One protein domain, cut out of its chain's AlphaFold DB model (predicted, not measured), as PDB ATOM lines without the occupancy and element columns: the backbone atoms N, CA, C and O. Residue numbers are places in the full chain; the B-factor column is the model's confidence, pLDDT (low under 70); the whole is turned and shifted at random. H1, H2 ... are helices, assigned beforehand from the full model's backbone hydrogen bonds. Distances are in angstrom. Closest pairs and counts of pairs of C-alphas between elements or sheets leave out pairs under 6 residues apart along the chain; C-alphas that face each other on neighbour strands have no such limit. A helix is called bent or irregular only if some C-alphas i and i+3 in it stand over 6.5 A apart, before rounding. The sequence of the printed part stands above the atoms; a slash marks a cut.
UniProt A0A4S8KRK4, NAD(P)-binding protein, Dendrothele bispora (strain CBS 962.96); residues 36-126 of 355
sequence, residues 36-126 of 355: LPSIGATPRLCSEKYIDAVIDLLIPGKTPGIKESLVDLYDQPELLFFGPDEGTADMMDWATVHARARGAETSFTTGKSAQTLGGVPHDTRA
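This is residues 36 to 126 of the 355 residues of the protein "NAD(P)-binding protein" of Dendrothele bispora (strain CBS 962.96) (UniProt A0A4S8KRK4). The model has little regular structure: two helices, H1 and H2, run the same way at a slant to each other amid long loops. The link between them swings far out, with residues 62 to 68 and 71 to 76 sticking out. The printed part has 91 residues, 30 of them in the two named helices, H1 then H2, with no named strand; the class is all helix. It is loose, with a radius of gyration of the C-alphas of 15.2 A and spans of 50 by 36 by 23 A.

H1, residues 43 to 58, touches H2, residues 89 to 102; their closest C-alphas, of Ile 55 and Ala 99, are 6.8 A apart. They stand at a steep tilt of 40 degrees, the same way. O i to N i+4 pairs are within hydrogen-bond range in 11 of 12 cases in H1 and 8 of 10 in H2.

H1 spans 22.9 A from C-alpha 43 at (-117.995, -59.752, 92.150). H2 spans 20.8 A, ending at C-alpha 102 at (-117.247, -61.168, 113.877); it is irregular, but only just: C-alphas 90 and 93 are 6.9 A apart.

The C-alphas farthest apart, of Lys 67 and Ala 126, are 51.2 A apart. The printed part has no cut; the link from H1 to H2 is long, 30 residues. Mean pLDDT of the printed part is 70.1, with residues 60 to 72 and 110 to 126 among those under 70.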
ATOM      1  N   LEU A  36    -109.927 -61.868  91.236       81.19
ATOM      2  CA  LEU A  36    -110.215 -62.305  89.868       81.19
ATOM      3  C   LEU A  36    -111.431 -63.247  89.873       81.19
ATOM      4  O   LEU A  36    -111.257 -64.460  90.018       81.19
ATOM      5  N   PRO A  37    -112.666 -62.722  89.758       79.25
ATOM      6  CA  PRO A  37    -113.858 -63.557  89.713       79.25
ATOM      7  C   PRO A  37    -113.915 -64.372  88.414       79.25
ATOM      8  O   PRO A  37    -113.573 -63.887  87.333       79.25
ATOM      9  N   SER A  38    -114.393 -65.615  88.508       82.00
ATOM     10  CA  SER A  38    -114.722 -66.431  87.333       82.00
ATOM     11  C   SER A  38    -115.838 -65.783  86.509       82.00
ATOM     12  O   SER A  38    -116.684 -65.063  87.038       82.00
ATOM     13  N   ILE A  39    -115.886 -66.082  85.209       78.62
ATOM     14  CA  ILE A  39    -116.947 -65.592  84.316       78.62
ATOM     15  C   ILE A  39    -118.316 -66.028  84.865       78.62
ATOM     16  O   ILE A  39    -118.549 -67.216  85.078       78.62
ATOM     17  N   GLY A  40    -119.208 -65.062  85.107       77.75
ATOM     18  CA  GLY A  40    -120.542 -65.291  85.677       77.75
ATOM     19  C   GLY A  40    -120.603 -65.326  87.210       77.75
ATOM     20  O   GLY A  40    -121.694 -65.440  87.762       77.75
ATOM     21  N   ALA A  41    -119.470 -65.206  87.908       81.88
ATOM     22  CA  ALA A  41    -119.459 -65.048  89.357       81.88
ATOM     23  C   ALA A  41    -119.825 -63.611  89.750       81.88
ATOM     24  O   ALA A  41    -119.395 -62.649  89.114       81.88
ATOM     25  N   THR A  42    -120.594 -63.463  90.828       83.69
ATOM     26  CA  THR A  42    -120.948 -62.151  91.376       83.69
ATOM     27  C   THR A  42    -119.720 -61.526  92.053       83.69
ATOM     28  O   THR A  42    -119.271 -62.076  93.062       83.69
ATOM     29  N   PRO A  43    -119.199 -60.371  91.582       81.19
ATOM     30  CA  PRO A  43    -117.995 -59.752  92.150       81.19
ATOM     31  C   PRO A  43    -118.118 -59.476  93.648       81.19
ATOM     32  O   PRO A  43    -117.203 -59.771  94.408       81.19
ATOM     33  N   ARG A  44    -119.298 -59.018  94.084       82.75
ATOM     34  CA  ARG A  44    -119.611 -58.790  95.496       82.75
ATOM     35  C   ARG A  44    -119.404 -60.038  96.356       82.75
ATOM     36  O   ARG A  44    -118.703 -59.965  97.351       82.75
ATOM     37  N   LEU A  45    -119.941 -61.187  95.941       84.81
ATOM     38  CA  LEU A  45    -119.795 -62.443  96.686       84.81
ATOM     39  C   LEU A  45    -118.327 -62.889  96.764       84.81
ATOM     40  O   LEU A  45    -117.897 -63.456  97.766       84.81
ATOM     41  N   CYS A  46    -117.549 -62.653  95.705       85.00
ATOM     42  CA  CYS A  46    -116.111 -62.914  95.719       85.00
ATOM     43  C   CYS A  46    -115.384 -62.008  96.723       85.00
ATOM     44  O   CYS A  46    -114.540 -62.505  97.464       85.00
ATOM     45  N   SER A  47    -115.745 -60.723  96.790       83.44
ATOM     46  CA  SER A  47    -115.214 -59.780  97.782       83.44
ATOM     47  C   SER A  47    -115.586 -60.159  99.213       83.44
ATOM     48  O   SER A  47    -114.719 -60.148 100.078       83.44
ATOM     49  N   GLU A  48    -116.834 -60.561  99.458       86.19
ATOM     50  CA  GLU A  48    -117.300 -61.016 100.775       86.19
ATOM     51  C   GLU A  48    -116.489 -62.233 101.254       86.19
ATOM     52  O   GLU A  48    -115.942 -62.216 102.354       86.19
ATOM     53  N   LYS A  49    -116.298 -63.239 100.386       85.56
ATOM     54  CA  LYS A  49    -115.467 -64.421 100.686       85.56
ATOM     55  C   LYS A  49    -113.999 -64.083 100.935       85.56
ATOM     56  O   LYS A  49    -113.364 -64.711 101.775       85.56
ATOM     57  N   TYR A  50    -113.452 -63.135 100.176       85.56
ATOM     58  CA  TYR A  50    -112.074 -62.684 100.348       85.56
ATOM     59  C   TYR A  50    -111.886 -61.995 101.704       85.56
ATOM     60  O   TYR A  50    -110.953 -62.319 102.432       85.56
ATOM     61  N   ILE A  51    -112.808 -61.103 102.067       83.94
ATOM     62  CA  ILE A  51    -112.815 -60.421 103.363       83.94
ATOM     63  C   ILE A  51    -112.957 -61.432 104.506       83.94
ATOM     64  O   ILE A  51    -112.200 -61.361 105.469       83.94
ATOM     65  N   ASP A  52    -113.860 -62.407 104.382       83.94
ATOM     66  CA  ASP A  52    -114.037 -63.461 105.386       83.94
ATOM     67  C   ASP A  52    -112.768 -64.278 105.619       83.94
ATOM     68  O   ASP A  52    -112.393 -64.498 106.770       83.94
ATOM     69  N   ALA A  53    -112.084 -64.671 104.541       82.75
ATOM     70  CA  ALA A  53    -110.837 -65.423 104.628       82.75
ATOM     71  C   ALA A  53    -109.726 -64.632 105.333       82.75
ATOM     72  O   ALA A  53    -108.886 -65.220 106.003       82.75
ATOM     73  N   VAL A  54    -109.714 -63.303 105.199       81.38
ATOM     74  CA  VAL A  54    -108.730 -62.446 105.870       81.38
ATOM     75  C   VAL A  54    -109.098 -62.223 107.337       81.38
ATOM     76  O   VAL A  54    -108.228 -62.296 108.199       81.38
ATOM     77  N   ILE A  55    -110.381 -62.022 107.649       79.38
ATOM     78  CA  ILE A  55    -110.856 -61.936 109.039       79.38
ATOM     79  C   ILE A  55    -110.555 -63.244 109.792       79.38
ATOM     80  O   ILE A  55    -110.161 -63.191 110.954       79.38
ATOM     81  N   ASP A  56    -110.675 -64.400 109.132       78.12
ATOM     82  CA  ASP A  56    -110.312 -65.712 109.696       78.12
ATOM     83  C   ASP A  56    -108.830 -65.819 110.088       78.12
ATOM     84  O   ASP A  56    -108.498 -66.587 110.991       78.12
ATOM     85  N   LEU A  57    -107.945 -65.069 109.424       75.56
ATOM     86  CA  LEU A  57    -106.520 -65.010 109.764       75.56
ATOM     87  C   LEU A  57    -106.238 -64.039 110.917       75.56
ATOM     88  O   LEU A  57    -105.315 -64.273 111.690       75.56
ATOM     89  N   LEU A  58    -107.019 -62.961 111.031       72.25
ATOM     90  CA  LEU A  58    -106.820 -61.917 112.042       72.25
ATOM     91  C   LEU A  58    -107.428 -62.267 113.396       72.25
ATOM     92  O   LEU A  58    -106.885 -61.900 114.434       72.25
ATOM     93  N   ILE A  59    -108.570 -62.952 113.401       72.31
ATOM     94  CA  ILE A  59    -109.219 -63.383 114.635       72.31
ATOM     95  C   ILE A  59    -108.669 -64.766 114.989       72.31
ATOM     96  O   ILE A  59    -108.878 -65.700 114.214       72.31
ATOM     97  N   PRO A  60    -108.035 -64.956 116.164       64.19
ATOM     98  CA  PRO A  60    -107.602 -66.270 116.621       64.19
ATOM     99  C   PRO A  60    -108.791 -67.236 116.654       64.19
ATOM    100  O   PRO A  60    -109.652 -67.185 117.538       64.19
ATOM    101  N   GLY A  61    -108.874 -68.100 115.644       58.97
ATOM    102  CA  GLY A  61    -110.018 -68.970 115.451       58.97
ATOM    103  C   GLY A  61    -110.150 -69.981 116.587       58.97
ATOM    104  O   GLY A  61    -109.352 -70.905 116.707       58.97
ATOM    105  N   LYS A  62    -111.235 -69.890 117.360       53.69
ATOM    106  CA  LYS A  62    -111.857 -71.064 118.000       53.69
ATOM    107  C   LYS A  62    -112.874 -71.681 117.037       53.69
ATOM    108  O   LYS A  62    -114.026 -71.906 117.396       53.69
ATOM    109  N   THR A  63    -112.483 -71.887 115.783       52.88
ATOM    110  CA  THR A  63    -113.382 -72.434 114.766       52.88
ATOM    111  C   THR A  63    -113.567 -73.931 115.027       52.88
ATOM    112  O   THR A  63    -112.578 -74.671 115.014       52.88
ATOM    113  N   PRO A  64    -114.796 -74.428 115.270       47.31
ATOM    114  CA  PRO A  64    -115.021 -75.850 115.507       47.31
ATOM    115  C   PRO A  64    -114.653 -76.650 114.249       47.31
ATOM    116  O   PRO A  64    -115.359 -76.594 113.247       47.31
ATOM    117  N   GLY A  65    -113.535 -77.381 114.287       55.06
ATOM    118  CA  GLY A  65    -113.079 -78.245 113.188       55.06
ATOM    119  C   GLY A  65    -111.686 -77.933 112.635       55.06
ATOM    120  O   GLY A  65    -111.101 -78.803 111.991       55.06
ATOM    121  N   ILE A  66    -111.112 -76.764 112.935       56.75
ATOM    122  CA  ILE A  66    -109.709 -76.459 112.621       56.75
ATOM    123  C   ILE A  66    -108.868 -76.905 113.825       56.75
ATOM    124  O   ILE A  66    -108.963 -76.331 114.906       56.75
ATOM    125  N   LYS A  67    -108.121 -78.005 113.672       50.75
ATOM    126  CA  LYS A  67    -107.308 -78.606 114.750       50.75
ATOM    127  C   LYS A  67    -105.951 -77.932 114.947       50.75
ATOM    128  O   LYS A  67    -105.336 -78.132 115.989       50.75
ATOM    129  N   GLU A  68    -105.486 -77.183 113.956       58.66
ATOM    130  CA  GLU A  68    -104.170 -76.550 113.966       58.66
ATOM    131  C   GLU A  68    -104.338 -75.057 114.237       58.66
ATOM    132  O   GLU A  68    -105.095 -74.369 113.555       58.66
ATOM    133  N   SER A  69    -103.662 -74.565 115.271       61.53
ATOM    134  CA  SER A  69    -103.536 -73.134 115.527       61.53
ATOM    135  C   SER A  69    -102.780 -72.474 114.374       61.53
ATOM    136  O   SER A  69    -101.787 -73.033 113.906       61.53
ATOM    137  N   LEU A  70    -103.213 -71.282 113.955       67.50
ATOM    138  CA  LEU A  70    -102.423 -70.432 113.063       67.50
ATOM    139  C   LEU A  70    -101.007 -70.291 113.640       67.50
ATOM    140  O   LEU A  70    -100.841 -69.967 114.816       67.50
ATOM    141  N   VAL A  71    -100.000 -70.617 112.828       68.19
ATOM    142  CA  VAL A  71     -98.595 -70.525 113.231       68.19
ATOM    143  C   VAL A  71     -98.164 -69.075 113.061       68.19
ATOM    144  O   VAL A  71     -97.875 -68.641 111.948       68.19
ATOM    145  N   ASP A  72     -98.138 -68.340 114.165       69.81
ATOM    146  CA  ASP A  72     -97.518 -67.021 114.223       69.81
ATOM    147  C   ASP A  72     -95.990 -67.184 114.294       69.81
ATOM    148  O   ASP A  72     -95.457 -67.843 115.188       69.81
ATOM    149  N   LEU A  73     -95.286 -66.635 113.301       73.50
ATOM    150  CA  LEU A  73     -93.821 -66.651 113.217       73.50
ATOM    151  C   LEU A  73     -93.185 -65.355 113.739       73.50
ATOM    152  O   LEU A  73     -91.957 -65.284 113.822       73.50
ATOM    153  N   TYR A  74     -93.991 -64.334 114.029       70.62
ATOM    154  CA  TYR A  74     -93.541 -62.979 114.333       70.62
ATOM    155  C   TYR A  74     -93.789 -62.588 115.800       70.62
ATOM    156  O   TYR A  74     -93.106 -61.694 116.297       70.62
ATOM    157  N   ASP A  75     -94.683 -63.296 116.506       70.62
ATOM    158  CA  ASP A  75     -94.974 -63.157 117.951       70.62
ATOM    159  C   ASP A  75     -95.294 -61.700 118.349       70.62
ATOM    160  O   ASP A  75     -94.960 -61.216 119.436       70.62
ATOM    161  N   GLN A  76     -95.895 -60.959 117.414       71.25
ATOM    162  CA  GLN A  76     -96.327 -59.574 117.566       71.25
ATOM    163  C   GLN A  76     -97.719 -59.416 116.948       71.25
ATOM    164  O   GLN A  76     -97.972 -59.963 115.876       71.25
ATOM    165  N   PRO A  77     -98.618 -58.638 117.578       67.31
ATOM    166  CA  PRO A  77     -99.927 -58.368 117.007       67.31
ATOM    167  C   PRO A  77     -99.781 -57.559 115.713       67.31
ATOM    168  O   PRO A  77     -99.299 -56.425 115.723       67.31
ATOM    169  N   GLU A  78    -100.209 -58.146 114.598       70.31
ATOM    170  CA  GLU A  78    -100.266 -57.476 113.303       70.31
ATOM    171  C   GLU A  78    -101.663 -56.906 113.068       70.31
ATOM    172  O   GLU A  78    -102.675 -57.601 113.172       70.31
ATOM    173  N   LEU A  79    -101.711 -55.624 112.723       71.75
ATOM    174  CA  LEU A  79    -102.938 -54.952 112.332       71.75
ATOM    175  C   LEU A  79    -102.979 -54.846 110.811       71.75
ATOM    176  O   LEU A  79    -102.076 -54.278 110.192       71.75
ATOM    177  N   LEU A  80    -104.039 -55.387 110.214       73.88
ATOM    178  CA  LEU A  80    -104.266 -55.330 108.779       73.88
ATOM    179  C   LEU A  80    -105.538 -54.545 108.488       73.88
ATOM    180  O   LEU A  80    -106.598 -54.812 109.056       73.88
ATOM    181  N   PHE A  81    -105.414 -53.595 107.567       74.69
ATOM    182  CA  PHE A  81    -106.484 -52.689 107.190       74.69
ATOM    183  C   PHE A  81    -106.663 -52.669 105.676       74.69
ATOM    184  O   PHE A  81    -105.686 -52.717 104.926       74.69
ATOM    185  N   PHE A  82    -107.910 -52.569 105.225       75.81
ATOM    186  CA  PHE A  82    -108.240 -52.435 103.807       75.81
ATOM    187  C   PHE A  82    -108.592 -50.998 103.437       75.81
ATOM    188  O   PHE A  82    -109.424 -50.380 104.091       75.81
ATOM    189  N   GLY A  83    -108.010 -50.504 102.344       73.94
ATOM    190  CA  GLY A  83    -108.437 -49.264 101.697       73.94
ATOM    191  C   GLY A  83    -109.284 -49.530 100.446       73.94
ATOM    192  O   GLY A  83    -109.121 -50.579  99.811       73.94
ATOM    193  N   PRO A  84    -110.170 -48.594 100.061       70.25
ATOM    194  CA  PRO A  84    -110.962 -48.707  98.846       70.25
ATOM    195  C   PRO A  84    -110.086 -48.553  97.599       70.25
ATOM    196  O   PRO A  84    -109.133 -47.772  97.572       70.25
ATOM    197  N   ASP A  85    -110.454 -49.267  96.539       69.69
ATOM    198  CA  ASP A  85    -109.841 -49.167  95.217       69.69
ATOM    199  C   ASP A  85    -110.909 -49.368  94.125       69.69
ATOM    200  O   ASP A  85    -112.108 -49.467  94.416       69.69
ATOM    201  N   GLU A  86    -110.490 -49.414  92.860       67.88
ATOM    202  CA  GLU A  86    -111.368 -49.623  91.706       67.88
ATOM    203  C   GLU A  86    -112.348 -50.798  91.921       67.88
ATOM    204  O   GLU A  86    -111.968 -51.968  91.968       67.88
ATOM    205  N   GLY A  87    -113.641 -50.478  92.048       69.06
ATOM    206  CA  GLY A  87    -114.719 -51.462  92.191       69.06
ATOM    207  C   GLY A  87    -114.964 -52.006  93.605       69.06
ATOM    208  O   GLY A  87    -115.853 -52.842  93.765       69.06
ATOM    209  N   THR A  88    -114.234 -51.549  94.631       70.88
ATOM    210  CA  THR A  88    -114.409 -52.009  96.028       70.88
ATOM    211  C   THR A  88    -114.882 -50.925  96.998       70.88
ATOM    212  O   THR A  88    -115.212 -51.254  98.136       70.88
ATOM    213  N   ALA A  89    -114.983 -49.665  96.560       69.62
ATOM    214  CA  ALA A  89    -115.378 -48.534  97.408       69.62
ATOM    215  C   ALA A  89    -116.696 -48.765  98.177       69.62
ATOM    216  O   ALA A  89    -116.728 -48.615  99.397       69.62
ATOM    217  N   ASP A  90    -117.746 -49.245  97.502       74.38
ATOM    218  CA  ASP A  90    -119.070 -49.479  98.107       74.38
ATOM    219  C   ASP A  90    -119.087 -50.613  99.153       74.38
ATOM    220  O   ASP A  90    -120.070 -50.799  99.872       74.38
ATOM    221  N   MET A  91    -118.012 -51.404  99.239       75.88
ATOM    222  CA  MET A  91    -117.908 -52.545 100.152       75.88
ATOM    223  C   MET A  91    -117.247 -52.190 101.488       75.88
ATOM    224  O   MET A  91    -117.314 -53.006 102.408       75.88
ATOM    225  N   MET A  92    -116.624 -51.013 101.623       78.19
ATOM    226  CA  MET A  92    -115.858 -50.650 102.828       78.19
ATOM    227  C   MET A  92    -116.742 -50.549 104.077       78.19
ATOM    228  O   MET A  92    -116.360 -51.032 105.148       78.19
ATOM    229  N   ASP A  93    -117.953 -50.007 103.928       78.44
ATOM    230  CA  ASP A  93    -118.936 -49.914 105.014       78.44
ATOM    231  C   ASP A  93    -119.410 -51.306 105.456       78.44
ATOM    232  O   ASP A  93    -119.423 -51.619 106.649       78.44
ATOM    233  N   TRP A  94    -119.744 -52.177 104.493       84.19
ATOM    234  CA  TRP A  94    -120.153 -53.555 104.781       84.19
ATOM    235  C   TRP A  94    -119.035 -54.330 105.483       84.19
ATOM    236  O   TRP A  94    -119.284 -54.967 106.505       84.19
ATOM    237  N   ALA A  95    -117.802 -54.225 104.981       81.44
ATOM    238  CA  ALA A  95    -116.636 -54.903 105.536       81.44
ATOM    239  C   ALA A  95    -116.374 -54.496 106.995       81.44
ATOM    240  O   ALA A  95    -116.080 -55.355 107.821       81.44
ATOM    241  N   THR A  96    -116.555 -53.212 107.329       79.06
ATOM    242  CA  THR A  96    -116.426 -52.709 108.709       79.06
ATOM    243  C   THR A  96    -117.455 -53.342 109.638       79.06
ATOM    244  O   THR A  96    -117.115 -53.856 110.705       79.06
ATOM    245  N   VAL A  97    -118.733 -53.291 109.248       82.69
ATOM    246  CA  VAL A  97    -119.837 -53.807 110.070       82.69
ATOM    247  C   VAL A  97    -119.706 -55.317 110.245       82.69
ATOM    248  O   VAL A  97    -119.919 -55.835 111.340       82.69
ATOM    249  N   HIS A  98    -119.307 -56.013 109.182       84.62
ATOM    250  CA  HIS A  98    -119.079 -57.451 109.191       84.62
ATOM    251  C   HIS A  98    -117.904 -57.839 110.093       84.62
ATOM    252  O   HIS A  98    -118.061 -58.695 110.962       84.62
ATOM    253  N   ALA A  99    -116.761 -57.157 109.979       80.19
ATOM    254  CA  ALA A  99    -115.606 -57.370 110.849       80.19
ATOM    255  C   ALA A  99    -115.958 -57.148 112.330       80.19
ATOM    256  O   ALA A  99    -115.663 -58.001 113.170       80.19
ATOM    257  N   ARG A 100    -116.703 -56.076 112.637       79.38
ATOM    258  CA  ARG A 100    -117.217 -55.802 113.988       79.38
ATOM    259  C   ARG A 100    -118.141 -56.917 114.488       79.38
ATOM    260  O   ARG A 100    -117.987 -57.368 115.618       79.38
ATOM    261  N   ALA A 101    -119.081 -57.384 113.664       82.06
ATOM    262  CA  ALA A 101    -119.997 -58.469 114.028       82.06
ATOM    263  C   ALA A 101    -119.264 -59.791 114.312       82.06
ATOM    264  O   ALA A 101    -119.721 -60.594 115.124       82.06
ATOM    265  N   ARG A 102    -118.112 -60.004 113.667       78.38
ATOM    266  CA  ARG A 102    -117.247 -61.168 113.877       78.38
ATOM    267  C   ARG A 102    -116.287 -61.025 115.065       78.38
ATOM    268  O   ARG A 102    -115.662 -62.015 115.432       78.38
ATOM    269  N   GLY A 103    -116.210 -59.848 115.688       73.69
ATOM    270  CA  GLY A 103    -115.340 -59.572 116.835       73.69
ATOM    271  C   GLY A 103    -113.931 -59.093 116.470       73.69
ATOM    272  O   GLY A 103    -113.058 -59.124 117.332       73.69
ATOM    273  N   ALA A 104    -113.702 -58.670 115.222       70.56
ATOM    274  CA  ALA A 104    -112.468 -57.994 114.822       70.56
ATOM    275  C   ALA A 104    -112.479 -56.521 115.273       70.56
ATOM    276  O   ALA A 104    -113.542 -55.947 115.535       70.56
ATOM    277  N   GLU A 105    -111.302 -55.893 115.328       66.69
ATOM    278  CA  GLU A 105    -111.180 -54.471 115.659       66.69
ATOM    279  C   GLU A 105    -111.969 -53.568 114.698       66.69
ATOM    280  O   GLU A 105    -112.109 -53.825 113.500       66.69
ATOM    281  N   THR A 106    -112.481 -52.462 115.238       59.47
ATOM    282  CA  THR A 106    -113.383 -51.521 114.556       59.47
ATOM    283  C   THR A 106    -112.736 -50.755 113.403       59.47
ATOM    284  O   THR A 106    -113.457 -50.199 112.574       59.47
ATOM    285  N   SER A 107    -111.404 -50.749 113.323       65.19
ATOM    286  CA  SER A 107    -110.624 -50.000 112.331       65.19
ATOM    287  C   SER A 107    -110.297 -50.790 111.056       65.19
ATOM    288  O   SER A 107    -109.547 -50.284 110.235       65.19
ATOM    289  N   PHE A 108    -110.867 -51.989 110.857       70.00
ATOM    290  CA  PHE A 108    -110.523 -52.950 109.790       70.00
ATOM    291  C   PHE A 108    -110.507 -52.406 108.344       70.00
ATOM    292  O   PHE A 108    -109.764 -52.917 107.504       70.00
ATOM    293  N   THR A 109    -111.292 -51.377 108.018       71.38
ATOM    294  CA  THR A 109    -111.230 -50.707 106.706       71.38
ATOM    295  C   THR A 109    -111.114 -49.193 106.842       71.38
ATOM    296  O   THR A 109    -111.447 -48.636 107.889       71.38
ATOM    297  N   THR A 110    -110.651 -48.520 105.790       67.31
ATOM    298  CA  THR A 110    -110.574 -47.054 105.673       67.31
ATOM    299  C   THR A 110    -111.499 -46.539 104.574       67.31
ATOM    300  O   THR A 110    -112.019 -47.319 103.774       67.31
ATOM    301  N   GLY A 111    -111.757 -45.228 104.539       64.12
ATOM    302  CA  GLY A 111    -112.695 -44.639 103.583       64.12
ATOM    303  C   GLY A 111    -114.152 -44.973 103.872       64.12
ATOM    304  O   GLY A 111    -114.963 -45.081 102.953       64.12
ATOM    305  N   LYS A 112    -114.472 -45.145 105.156       69.50
ATOM    306  CA  LYS A 112    -115.822 -45.435 105.633       69.50
ATOM    307  C   LYS A 112    -116.729 -44.211 105.494       69.50
ATOM    308  O   LYS A 112    -116.274 -43.066 105.415       69.50
ATOM    309  N   SER A 113    -118.038 -44.426 105.543       64.06
ATOM    310  CA  SER A 113    -118.998 -43.325 105.612       64.06
ATOM    311  C   SER A 113    -118.757 -42.449 106.851       64.06
ATOM    312  O   SER A 113    -118.931 -42.879 107.995       64.06
ATOM    313  N   ALA A 114    -118.398 -41.182 106.621       58.69
ATOM    314  CA  ALA A 114    -118.048 -40.228 107.678       58.69
ATOM    315  C   ALA A 114    -119.166 -39.984 108.698       58.69
ATOM    316  O   ALA A 114    -118.907 -39.728 109.868       58.69
ATOM    317  N   GLN A 115    -120.419 -40.075 108.255       56.84
ATOM    318  CA  GLN A 115    -121.596 -39.765 109.068       56.84
ATOM    319  C   GLN A 115    -121.980 -40.887 110.039       56.84
ATOM    320  O   GLN A 115    -122.660 -40.618 111.022       56.84
ATOM    321  N   THR A 116    -121.596 -42.132 109.755       58.84
ATOM    322  CA  THR A 116    -122.122 -43.318 110.456       58.84
ATOM    323  C   THR A 116    -121.038 -44.203 111.054       58.84
ATOM    324  O   THR A 116    -121.297 -44.905 112.027       58.84
ATOM    325  N   LEU A 117    -119.830 -44.193 110.486       59.22
ATOM    326  CA  LEU A 117    -118.752 -45.115 110.854       59.22
ATOM    327  C   LEU A 117    -117.441 -44.390 111.201       59.22
ATOM    328  O   LEU A 117    -116.405 -45.033 111.375       59.22
ATOM    329  N   GLY A 118    -117.482 -43.058 111.329       58.44
ATOM    330  CA  GLY A 118    -116.325 -42.232 111.686       58.44
ATOM    331  C   GLY A 118    -115.246 -42.182 110.604       58.44
ATOM    332  O   GLY A 118    -114.089 -41.915 110.910       58.44
ATOM    333  N   GLY A 119    -115.604 -42.477 109.351       57.91
ATOM    334  CA  GLY A 119    -114.649 -42.396 108.253       57.91
ATOM    335  C   GLY A 119    -114.249 -40.964 107.911       57.91
ATOM    336  O   GLY A 119    -114.976 -40.007 108.191       57.91
ATOM    337  N   VAL A 120    -113.084 -40.790 107.293       58.59
ATOM    338  CA  VAL A 120    -112.676 -39.468 106.817       58.59
ATOM    339  C   VAL A 120    -113.305 -39.254 105.433       58.59
ATOM    340  O   VAL A 120    -113.112 -40.070 104.535       58.59
ATOM    341  N   PRO A 121    -114.095 -38.189 105.209       50.97
ATOM    342  CA  PRO A 121    -114.815 -38.012 103.952       50.97
ATOM    343  C   PRO A 121    -113.855 -37.691 102.797       50.97
ATOM    344  O   PRO A 121    -113.476 -36.544 102.579       50.97
ATOM    345  N   HIS A 122    -113.490 -38.716 102.031       50.28
ATOM    346  CA  HIS A 122    -112.511 -38.637 100.945       50.28
ATOM    347  C   HIS A 122    -113.084 -38.146  99.603       50.28
ATOM    348  O   HIS A 122    -112.369 -37.514  98.828       50.28
ATOM    349  N   ASP A 123    -114.366 -38.426  99.338       43.91
ATOM    350  CA  ASP A 123    -115.036 -38.180  98.046       43.91
ATOM    351  C   ASP A 123    -115.935 -36.927  98.040       43.91
ATOM    352  O   ASP A 123    -116.479 -36.511  97.016       43.91
ATOM    353  N   THR A 124    -116.116 -36.268  99.188       44.38
ATOM    354  CA  THR A 124    -116.916 -35.038  99.202       44.38
ATOM    355  C   THR A 124    -116.103 -33.866  98.651       44.38
ATOM    356  O   THR A 124    -114.956 -33.650  99.033       44.38
ATOM    357  N   ARG A 125    -116.745 -33.080  97.777       41.25
ATOM    358  CA  ARG A 125    -116.290 -31.861  97.063       41.25
ATOM    359  C   ARG A 125    -115.413 -30.866  97.852       41.25
ATOM    360  O   ARG A 125    -114.826 -29.971  97.257       41.25
ATOM    361  N   ALA A 126    -115.374 -30.964  99.178       38.25
ATOM    362  CA  ALA A 126    -114.560 -30.128 100.052       38.25
ATOM    363  C   ALA A 126    -113.119 -30.640 100.244       38.25
ATOM    364  O   ALA A 126    -112.261 -29.838 100.602       38.25
TER     365      ALA A 126